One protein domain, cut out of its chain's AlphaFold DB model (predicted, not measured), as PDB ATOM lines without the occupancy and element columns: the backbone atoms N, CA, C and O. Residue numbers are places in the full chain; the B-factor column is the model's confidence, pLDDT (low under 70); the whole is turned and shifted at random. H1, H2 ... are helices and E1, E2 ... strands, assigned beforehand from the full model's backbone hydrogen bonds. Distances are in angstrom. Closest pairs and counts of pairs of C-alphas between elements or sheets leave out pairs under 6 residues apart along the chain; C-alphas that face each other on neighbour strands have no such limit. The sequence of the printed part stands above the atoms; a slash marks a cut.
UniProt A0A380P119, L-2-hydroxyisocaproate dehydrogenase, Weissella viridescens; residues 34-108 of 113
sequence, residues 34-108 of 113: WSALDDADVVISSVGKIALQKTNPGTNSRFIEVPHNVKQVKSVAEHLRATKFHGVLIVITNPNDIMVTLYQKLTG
ATOM      1  N   TRP A  34     -17.447  44.670  12.441       95.62
ATOM      2  CA  TRP A  34     -16.569  45.088  13.531       95.62
ATOM      3  C   TRP A  34     -15.868  46.433  13.291       95.62
ATOM      4  O   TRP A  34     -15.493  47.082  14.263       95.62
ATOM      5  N   SER A  35     -15.693  46.876  12.041       94.50
ATOM      6  CA  SER A  35     -15.016  48.145  11.734       94.50
ATOM      7  C   SER A  35     -15.826  49.363  12.180       94.50
ATOM      8  O   SER A  35     -15.247  50.369  12.582       94.50
ATOM      9  N   ALA A  36     -17.154  49.236  12.240       95.12
ATOM     10  CA  ALA A  36     -18.054  50.265  12.763       95.12
ATOM     11  C   ALA A  36     -17.920  50.497  14.281       95.12
ATOM     12  O   ALA A  36     -18.646  51.304  14.851       95.12
ATOM     13  N   LEU A  37     -17.046  49.750  14.967       96.81
ATOM     14  CA  LEU A  37     -16.757  49.972  16.382       96.81
ATOM     15  C   LEU A  37     -15.585  50.938  16.601       96.81
ATOM     16  O   LEU A  37     -15.348  51.325  17.743       96.81
ATOM     17  N   ASP A  38     -14.843  51.320  15.555       96.75
ATOM     18  CA  ASP A  38     -13.708  52.248  15.668       96.75
ATOM     19  C   ASP A  38     -14.122  53.608  16.260       96.75
ATOM     20  O   ASP A  38     -13.375  54.187  17.052       96.75
ATOM     21  N   ASP A  39     -15.309  54.095  15.900       96.50
ATOM     22  CA  ASP A  39     -15.883  55.384  16.299       96.50
ATOM     23  C   ASP A  39     -17.105  55.255  17.226       96.50
ATOM     24  O   ASP A  39     -17.756  56.250  17.536       96.50
ATOM     25  N   ALA A  40     -17.410  54.048  17.709       97.00
ATOM     26  CA  ALA A  40     -18.529  53.840  18.618       97.00
ATOM     27  C   ALA A  40     -18.252  54.431  20.016       97.00
ATOM     28  O   ALA A  40     -17.228  54.141  20.641       97.00
ATOM     29  N   ASP A  41     -19.219  55.179  20.555       97.12
ATOM     30  CA  ASP A  41     -19.174  55.700  21.931       97.12
ATOM     31  C   ASP A  41     -19.519  54.631  22.975       97.12
ATOM     32  O   ASP A  41     -18.997  54.623  24.093       97.12
ATOM     33  N   VAL A  42     -20.429  53.719  22.623       96.75
ATOM     34  CA  VAL A  42     -20.927  52.664  23.509       96.75
ATOM     35  C   VAL A  42     -21.086  51.369  22.725       96.75
ATOM     36  O   VAL A  42     -21.712  51.341  21.668       96.75
ATOM     37  N   VAL A  43     -20.577  50.274  23.288       97.06
ATOM     38  CA  VAL A  43     -20.820  48.913  22.799       97.06
ATOM     39  C   VAL A  43     -21.568  48.137  23.869       97.06
ATOM     40  O   VAL A  43     -21.128  48.070  25.014       97.06
ATOM     41  N   ILE A  44     -22.683  47.511  23.493       97.12
ATOM     42  CA  ILE A  44     -23.446  46.623  24.373       97.12
ATOM     43  C   ILE A  44     -23.221  45.181  23.914       97.12
ATOM     44  O   ILE A  44     -23.666  44.787  22.841       97.12
ATOM     45  N   SER A  45     -22.538  44.382  24.733       95.94
ATOM     46  CA  SER A  45     -22.350  42.950  24.495       95.94
ATOM     47  C   SER A  45     -23.489  42.147  25.116       95.94
ATOM     48  O   SER A  45     -23.562  42.000  26.341       95.94
ATOM     49  N   SER A  46     -24.298  41.535  24.256       94.06
ATOM     50  CA  SER A  46     -25.406  40.643  24.611       94.06
ATOM     51  C   SER A  46     -25.207  39.188  24.165       94.06
ATOM     52  O   SER A  46     -26.145  38.397  24.239       94.06
ATOM     53  N   VAL A  47     -24.000  38.806  23.727       90.44
ATOM     54  CA  VAL A  47     -23.722  37.456  23.207       90.44
ATOM     55  C   VAL A  47     -24.056  36.363  24.216       90.44
ATOM     56  O   VAL A  47     -23.771  36.502  25.399       90.44
ATOM     57  N   GLY A  48     -24.613  35.245  23.768       83.12
ATOM     58  CA  GLY A  48     -24.914  34.104  24.628       83.12
ATOM     59  C   GLY A  48     -26.028  33.242  24.055       83.12
ATOM     60  O   GLY A  48     -26.719  33.641  23.123       83.12
ATOM     61  N   LYS A  49     -26.213  32.036  24.603       75.12
ATOM     62  CA  LYS A  49     -27.243  31.107  24.117       75.12
ATOM     63  C   LYS A  49     -28.091  30.554  25.254       75.12
ATOM     64  O   LYS A  49     -27.870  29.440  25.720       75.12
ATOM     65  N   ILE A  50     -29.120  31.319  25.628       66.38
ATOM     66  CA  ILE A  50     -30.040  30.988  26.732       66.38
ATOM     67  C   ILE A  50     -30.848  29.696  26.503       66.38
ATOM     68  O   ILE A  50     -31.384  29.091  27.428       66.38
ATOM     69  N   ALA A  51     -30.956  29.245  25.250       60.59
ATOM     70  CA  ALA A  51     -31.643  28.000  24.913       60.59
ATOM     71  C   ALA A  51     -30.982  26.762  25.556       60.59
ATOM     72  O   ALA A  51     -31.668  25.771  25.795       60.59
ATOM     73  N   LEU A  52     -29.687  26.826  25.893       58.50
ATOM     74  CA  LEU A  52     -28.944  25.721  26.512       58.50
ATOM     75  C   LEU A  52     -29.410  25.415  27.947       58.50
ATOM     76  O   LEU A  52     -29.370  24.256  28.369       58.50
ATOM     77  N   GLN A  53     -29.900  26.424  28.676       54.31
ATOM     78  CA  GLN A  53     -30.604  26.235  29.948       54.31
ATOM     79  C   GLN A  53     -31.962  25.534  29.763       54.31
ATOM     80  O   GLN A  53     -32.330  24.689  30.576       54.31
ATOM     81  N   LYS A  54     -32.699  25.840  28.683       54.47
ATOM     82  CA  LYS A  54     -34.049  25.294  28.438       54.47
ATOM     83  C   LYS A  54     -34.046  23.808  28.068       54.47
ATOM     84  O   LYS A  54     -35.006  23.111  28.374       54.47
ATOM     85  N   THR A  55     -32.985  23.314  27.428       52.44
ATOM     86  CA  THR A  55     -32.888  21.915  26.972       52.44
ATOM     87  C   THR A  55     -32.355  20.946  28.029       52.44
ATOM     88  O   THR A  55     -32.322  19.749  27.770       52.44
ATOM     89  N   ASN A  56     -31.950  21.430  29.212       53.94
ATOM     90  CA  ASN A  56     -31.445  20.593  30.311       53.94
ATOM     91  C   ASN A  56     -32.200  20.818  31.644       53.94
ATOM     92  O   ASN A  56     -31.568  21.112  32.667       53.94
ATOM     93  N   PRO A  57     -33.543  20.689  31.677       49.19
ATOM     94  CA  PRO A  57     -34.325  20.842  32.899       49.19
ATOM     95  C   PRO A  57     -34.117  19.618  33.807       49.19
ATOM     96  O   PRO A  57     -34.770  18.594  33.650       49.19
ATOM     97  N   GLY A  58     -33.170  19.691  34.745       53.66
ATOM     98  CA  GLY A  58     -32.947  18.626  35.740       53.66
ATOM     99  C   GLY A  58     -31.523  18.540  36.281       53.66
ATOM    100  O   GLY A  58     -31.304  18.094  37.405       53.66
ATOM    101  N   THR A  59     -30.542  19.042  35.533       54.88
ATOM    102  CA  THR A  59     -29.188  19.259  36.043       54.88
ATOM    103  C   THR A  59     -29.102  20.695  36.548       54.88
ATOM    104  O   THR A  59     -28.940  21.612  35.751       54.88
ATOM    105  N   ASN A  60     -29.209  20.908  37.863       49.66
ATOM    106  CA  ASN A  60     -29.076  22.206  38.559       49.66
ATOM    107  C   ASN A  60     -27.682  22.871  38.417       49.66
ATOM    108  O   ASN A  60     -27.198  23.559  39.316       49.66
ATOM    109  N   SER A  61     -26.993  22.672  37.297       55.53
ATOM    110  CA  SER A  61     -25.738  23.328  36.993       55.53
ATOM    111  C   SER A  61     -26.052  24.665  36.334       55.53
ATOM    112  O   SER A  61     -26.128  24.789  35.115       55.53
ATOM    113  N   ARG A  62     -26.199  25.696  37.174       58.25
ATOM    114  CA  ARG A  62     -26.307  27.125  36.811       58.25
ATOM    115  C   ARG A  62     -25.194  27.629  35.866       58.25
ATOM    116  O   ARG A  62     -25.178  28.799  35.510       58.25
ATOM    117  N   PHE A  63     -24.256  26.764  35.473       62.38
ATOM    118  CA  PHE A  63     -23.061  27.071  34.700       62.38
ATOM    119  C   PHE A  63     -22.928  26.275  33.392       62.38
ATOM    120  O   PHE A  63     -21.878  26.354  32.761       62.38
ATOM    121  N   ILE A  64     -23.957  25.540  32.946       65.94
ATOM    122  CA  ILE A  64     -23.917  24.804  31.658       65.94
ATOM    123  C   ILE A  64     -23.567  25.735  30.487       65.94
ATOM    124  O   ILE A  64     -22.874  25.336  29.554       65.94
ATOM    125  N   GLU A  65     -23.986  26.996  30.559       66.00
ATOM    126  CA  GLU A  65     -23.735  27.988  29.513       66.00
ATOM    127  C   GLU A  65     -22.339  28.604  29.565       66.00
ATOM    128  O   GLU A  65     -21.882  29.152  28.565       66.00
ATOM    129  N   VAL A  66     -21.631  28.506  30.697       74.25
ATOM    130  CA  VAL A  66     -20.354  29.207  30.897       74.25
ATOM    131  C   VAL A  66     -19.326  28.828  29.832       74.25
ATOM    132  O   VAL A  66     -18.789  29.742  29.212       74.25
ATOM    133  N   PRO A  67     -19.065  27.543  29.521       80.38
ATOM    134  CA  PRO A  67     -18.093  27.198  28.485       80.38
ATOM    135  C   PRO A  67     -18.465  27.735  27.098       80.38
ATOM    136  O   PRO A  67     -17.576  28.037  26.305       80.38
ATOM    137  N   HIS A  68     -19.762  27.851  26.795       82.19
ATOM    138  CA  HIS A  68     -20.238  28.392  25.526       82.19
ATOM    139  C   HIS A  68     -20.079  29.916  25.483       82.19
ATOM    140  O   HIS A  68     -19.415  30.437  24.588       82.19
ATOM    141  N   ASN A  69     -20.602  30.615  26.492       84.19
ATOM    142  CA  ASN A  69     -20.544  32.073  26.583       84.19
ATOM    143  C   ASN A  69     -19.089  32.565  26.675       84.19
ATOM    144  O   ASN A  69     -18.744  33.550  26.038       84.19
ATOM    145  N   VAL A  70     -18.195  31.829  27.350       88.56
ATOM    146  CA  VAL A  70     -16.751  32.133  27.389       88.56
ATOM    147  C   VAL A  70     -16.119  32.110  25.995       88.56
ATOM    148  O   VAL A  70     -15.265  32.946  25.711       88.56
ATOM    149  N   LYS A  71     -16.505  31.178  25.112       90.38
ATOM    150  CA  LYS A  71     -15.990  31.148  23.730       90.38
ATOM    151  C   LYS A  71     -16.471  32.358  22.932       90.38
ATOM    152  O   LYS A  71     -15.671  32.961  22.226       90.38
ATOM    153  N   GLN A  72     -17.743  32.721  23.089       91.25
ATOM    154  CA  GLN A  72     -18.322  33.889  22.424       91.25
ATOM    155  C   GLN A  72     -17.652  35.180  22.901       91.25
ATOM    156  O   GLN A  72     -17.132  35.933  22.088       91.25
ATOM    157  N   VAL A  73     -17.548  35.378  24.218       93.69
ATOM    158  CA  VAL A  73     -16.864  36.538  24.810       93.69
ATOM    159  C   VAL A  73     -15.407  36.624  24.361       93.69
ATOM    160  O   VAL A  73     -14.935  37.717  24.069       93.69
ATOM    161  N   LYS A  74     -14.694  35.493  24.249       94.44
ATOM    162  CA  LYS A  74     -13.327  35.482  23.705       94.44
ATOM    163  C   LYS A  74     -13.266  36.003  22.277       94.44
ATOM    164  O   LYS A  74     -12.477  36.902  22.011       94.44
ATOM    165  N   SER A  75     -14.131  35.490  21.405       94.75
ATOM    166  CA  SER A  75     -14.222  35.950  20.019       94.75
ATOM    167  C   SER A  75     -14.528  37.449  19.947       94.75
ATOM    168  O   SER A  75     -13.800  38.198  19.301       94.75
ATOM    169  N   VAL A  76     -15.547  37.926  20.667       95.69
ATOM    170  CA  VAL A  76     -15.916  39.352  20.675       95.69
ATOM    171  C   VAL A  76     -14.777  40.220  21.213       95.69
ATOM    172  O   VAL A  76     -14.479  41.265  20.644       95.69
ATOM    173  N   ALA A  77     -14.108  39.794  22.288       96.25
ATOM    174  CA  ALA A  77     -12.988  40.529  22.866       96.25
ATOM    175  C   ALA A  77     -11.787  40.625  21.909       96.25
ATOM    176  O   ALA A  77     -11.110  41.652  21.885       96.25
ATOM    177  N   GLU A  78     -11.522  39.580  21.121       96.19
ATOM    178  CA  GLU A  78     -10.490  39.594  20.079       96.19
ATOM    179  C   GLU A  78     -10.827  40.592  18.969       96.19
ATOM    180  O   GLU A  78      -9.967  41.396  18.606       96.19
ATOM    181  N   HIS A  79     -12.077  40.611  18.494       96.19
ATOM    182  CA  HIS A  79     -12.519  41.587  17.497       96.19
ATOM    183  C   HIS A  79     -12.462  43.016  18.042       96.19
ATOM    184  O   HIS A  79     -11.865  43.870  17.401       96.19
ATOM    185  N   LEU A  80     -12.973  43.273  19.253       96.12
ATOM    186  CA  LEU A  80     -12.898  44.587  19.913       96.12
ATOM    187  C   LEU A  80     -11.461  45.095  20.074       96.12
ATOM    188  O   LEU A  80     -11.203  46.288  19.978       96.12
ATOM    189  N   ARG A  81     -10.498  44.203  20.317       95.12
ATOM    190  CA  ARG A  81      -9.081  44.585  20.388       95.12
ATOM    191  C   ARG A  81      -8.473  44.960  19.047       95.12
ATOM    192  O   ARG A  81      -7.446  45.635  19.035       95.12
ATOM    193  N   ALA A  82      -9.047  44.477  17.952       96.06
ATOM    194  CA  ALA A  82      -8.603  44.808  16.608       96.06
ATOM    195  C   ALA A  82      -9.136  46.171  16.131       96.06
ATOM    196  O   ALA A  82      -8.658  46.670  15.115       96.06
ATOM    197  N   THR A  83     -10.083  46.774  16.856       96.31
ATOM    198  CA  THR A  83     -10.658  48.089  16.543       96.31
ATOM    199  C   THR A  83      -9.980  49.204  17.342       96.31
ATOM    200  O   THR A  83      -9.224  48.973  18.289       96.31
ATOM    201  N   LYS A  84     -10.272  50.451  16.973       96.00
ATOM    202  CA  LYS A  84      -9.867  51.674  17.689       96.00
ATOM    203  C   LYS A  84     -10.879  52.094  18.758       96.00
ATOM    204  O   LYS A  84     -10.839  53.233  19.232       96.00
ATOM    205  N   PHE A  85     -11.773  51.182  19.143       96.12
ATOM    206  CA  PHE A  85     -12.839  51.453  20.093       96.12
ATOM    207  C   PHE A  85     -12.286  52.013  21.408       96.12
ATOM    208  O   PHE A  85     -11.509  51.370  22.129       96.12
ATOM    209  N   HIS A  86     -12.716  53.230  21.731       93.44
ATOM    210  CA  HIS A  86     -12.273  53.949  22.918       93.44
ATOM    211  C   HIS A  86     -13.408  54.329  23.880       93.44
ATOM    212  O   HIS A  86     -13.114  54.852  24.958       93.44
ATOM    213  N   GLY A  87     -14.653  53.991  23.536       94.19
ATOM    214  CA  GLY A  87     -15.853  54.238  24.332       94.19
ATOM    215  C   GLY A  87     -16.092  53.248  25.481       94.19
ATOM    216  O   GLY A  87     -15.178  52.571  25.964       94.19
ATOM    217  N   VAL A  88     -17.350  53.154  25.924       95.75
ATOM    218  CA  VAL A  88     -17.784  52.349  27.080       95.75
ATOM    219  C   VAL A  88     -18.339  50.989  26.643       95.75
ATOM    220  O   VAL A  88     -19.251  50.907  25.821       95.75
ATOM    221  N   LEU A  89     -17.818  49.902  27.224       96.31
ATOM    222  CA  LEU A  89     -18.325  48.542  27.008       96.31
ATOM    223  C   LEU A  89     -19.307  48.156  28.121       96.31
ATOM    224  O   LEU A  89     -18.911  47.993  29.273       96.31
ATOM    225  N   ILE A  90     -20.570  47.941  27.760       95.62
ATOM    226  CA  ILE A  90     -21.619  47.433  28.646       95.62
ATOM    227  C   ILE A  90     -21.813  45.944  28.362       95.62
ATOM    228  O   ILE A  90     -22.065  45.542  27.230       95.62
ATOM    229  N   VAL A  91     -21.723  45.105  29.391       94.38
ATOM    230  CA  VAL A  91     -21.889  43.651  29.264       94.38
ATOM    231  C   VAL A  91     -23.183  43.244  29.947       94.38
ATOM    232  O   VAL A  91     -23.367  43.532  31.127       94.38
ATOM    233  N   ILE A  92     -24.067  42.552  29.224       93.62
ATOM    234  CA  ILE A  92     -25.326  42.019  29.776       93.62
ATOM    235  C   ILE A  92     -25.415  40.485  29.716       93.62
ATOM    236  O   ILE A  92     -26.370  39.899  30.222       93.62
ATOM    237  N   THR A  93     -24.406  39.817  29.150       89.56
ATOM    238  CA  THR A  93     -24.309  38.349  29.097       89.56
ATOM    239  C   THR A  93     -24.178  37.734  30.488       89.56
ATOM    240  O   THR A  93     -23.265  38.074  31.236       89.56
ATOM    241  N   ASN A  94     -25.011  36.741  30.804       84.31
ATOM    242  CA  ASN A  94     -24.900  35.983  32.048       84.31
ATOM    243  C   ASN A  94     -23.893  34.815  31.975       84.31
ATOM    244  O   ASN A  94     -23.692  34.225  30.909       84.31
ATOM    245  N   PRO A  95     -23.311  34.403  33.115       87.06
ATOM    246  CA  PRO A  95     -23.279  35.127  34.394       87.06
ATOM    247  C   PRO A  95     -22.427  36.407  34.304       87.06
ATOM    248  O   PRO A  95     -21.239  36.335  33.992       87.06
ATOM    249  N   ASN A  96     -23.037  37.563  34.591       85.94
ATOM    250  CA  ASN A  96     -22.496  38.889  34.269       85.94
ATOM    251  C   ASN A  96     -21.093  39.143  34.836       85.94
ATOM    252  O   ASN A  96     -20.174  39.432  34.071       85.94
ATOM    253  N   ASP A  97     -20.898  38.931  36.140       87.00
ATOM    254  CA  ASP A  97     -19.630  39.231  36.821       87.00
ATOM    255  C   ASP A  97     -18.439  38.478  36.205       87.00
ATOM    256  O   ASP A  97     -17.327  39.002  36.077       87.00
ATOM    257  N   ILE A  98     -18.680  37.236  35.770       89.56
ATOM    258  CA  ILE A  98     -17.678  36.398  35.106       89.56
ATOM    259  C   ILE A  98     -17.377  36.947  33.710       89.56
ATOM    260  O   ILE A  98     -16.208  37.017  33.326       89.56
ATOM    261  N   MET A  99     -18.403  37.346  32.955       92.38
ATOM    262  CA  MET A  99     -18.238  37.851  31.591       92.38
ATOM    263  C   MET A  99     -17.554  39.216  31.567       92.38
ATOM    264  O   MET A  99     -16.643  39.406  30.767       92.38
ATOM    265  N   VAL A 100     -17.905  40.127  32.481       93.75
ATOM    266  CA  VAL A 100     -17.218  41.419  32.655       93.75
ATOM    267  C   VAL A 100     -15.744  41.200  32.985       93.75
ATOM    268  O   VAL A 100     -14.868  41.753  32.320       93.75
ATOM    269  N   THR A 101     -15.455  40.332  33.961       93.62
ATOM    270  CA  THR A 101     -14.074  40.002  34.342       93.62
ATOM    271  C   THR A 101     -13.293  39.417  33.165       93.62
ATOM    272  O   THR A 101     -12.107  39.705  32.989       93.62
ATOM    273  N   LEU A 102     -13.936  38.578  32.351       94.56
ATOM    274  CA  LEU A 102     -13.312  37.979  31.181       94.56
ATOM    275  C   LEU A 102     -13.041  39.018  30.091       94.56
ATOM    276  O   LEU A 102     -11.915  39.072  29.603       94.56
ATOM    277  N   TYR A 103     -14.020  39.862  29.757       95.94
ATOM    278  CA  TYR A 103     -13.834  40.960  28.810       95.94
ATOM    279  C   TYR A 103     -12.664  41.836  29.224       95.94
ATOM    280  O   TYR A 103     -11.753  42.027  28.433       95.94
ATOM    281  N   GLN A 104     -12.625  42.270  30.480       93.75
ATOM    282  CA  GLN A 104     -11.536  43.084  30.997       93.75
ATOM    283  C   GLN A 104     -10.160  42.436  30.823       93.75
ATOM    284  O   GLN A 104      -9.223  43.080  30.353       93.75
ATOM    285  N   LYS A 105     -10.030  41.155  31.187       95.00
ATOM    286  CA  LYS A 105      -8.761  40.427  31.044       95.00
ATOM    287  C   LYS A 105      -8.338  40.280  29.586       95.00
ATOM    288  O   LYS A 105      -7.145  40.293  29.306       95.00
ATOM    289  N   LEU A 106      -9.295  40.088  28.683       95.75
ATOM    290  CA  LEU A 106      -9.019  39.819  27.277       95.75
ATOM    291  C   LEU A 106      -8.800  41.087  26.464       95.75
ATOM    292  O   LEU A 106      -7.932  41.071  25.601       95.75
ATOM    293  N   THR A 107      -9.563  42.153  26.721       94.81
ATOM    294  CA  THR A 107      -9.458  43.424  25.995       94.81
ATOM    295  C   THR A 107      -8.335  44.305  26.524       94.81
ATOM    296  O   THR A 107      -7.756  45.071  25.759       94.81
ATOM    297  N   GLY A 108      -8.012  44.199  27.817       93.69
ATOM    298  CA  GLY A 108      -7.068  45.093  28.487       93.69
ATOM    299  C   GLY A 108      -7.625  46.499  28.731       93.69
ATOM    300  O   GLY A 108      -6.865  47.415  29.033       93.69
TER     301      GLY A 108
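Overview. This is residues 34 to 108 of the 113 residues of the protein "L-2-hydroxyisocaproate dehydrogenase" of Weissella viridescens (UniProt A0A380P119). A two-stranded parallel sheet, E1 and E2, has H4 near it and H3 side by side with H4, while the stretch through H2 reaches away and makes the length. The printed part has 75 residues, with four named helices and two named strands in the order H1 E1 H2 H3 E2 H4; the class is mostly helix, helices holding 37 and strands 8 of the 45 residues in named elements. The whole is only just compact, close to loose, with a radius of gyration of the C-alphas of 13.6 A and spans of 45 by 20 by 16 A.

Arrangement. E1, residues 42 to 45, and E2, residues 88 to 91, are parallel at 18 degrees; N 43 and O 88 are within hydrogen-bond range at 2.9 A. With H2, residues 51 to 54, and H3, residues 66 to 82, they form a strand-helix-strand unit, parallel strands joined through helices, with a right-handed crossover. H4, residues 96 to 107, touches H3 the same way at a steep tilt of 36 degrees, only just past shallow; their closest C-alphas, of Ala 77 and Thr 107, are 5.5 A apart. H1, residues 34 to 37, only just touches H3, with 3 pairs of C-alphas within 8 A, the closest those of Trp 34 and His 79 at 6.7 A. O i to N i+4 pairs are within hydrogen-bond range throughout H4 and in 12 of 13 in H3; H1 and H2 are too short for one.

Along the chain. H3 spans 24.2 A and H4 16.1 A. C-alpha 34 is at (-16.569, 45.088, 13.531) and C-alpha 107 at (-9.458, 43.424, 25.995).

Size, cuts and confidence. The farthest C-alphas, of Asp 39 and Gly 58, are 44.9 A apart. The printed part has no cut; the link H2 to H3 is long. Residues 50 to 65 have pLDDT under 70.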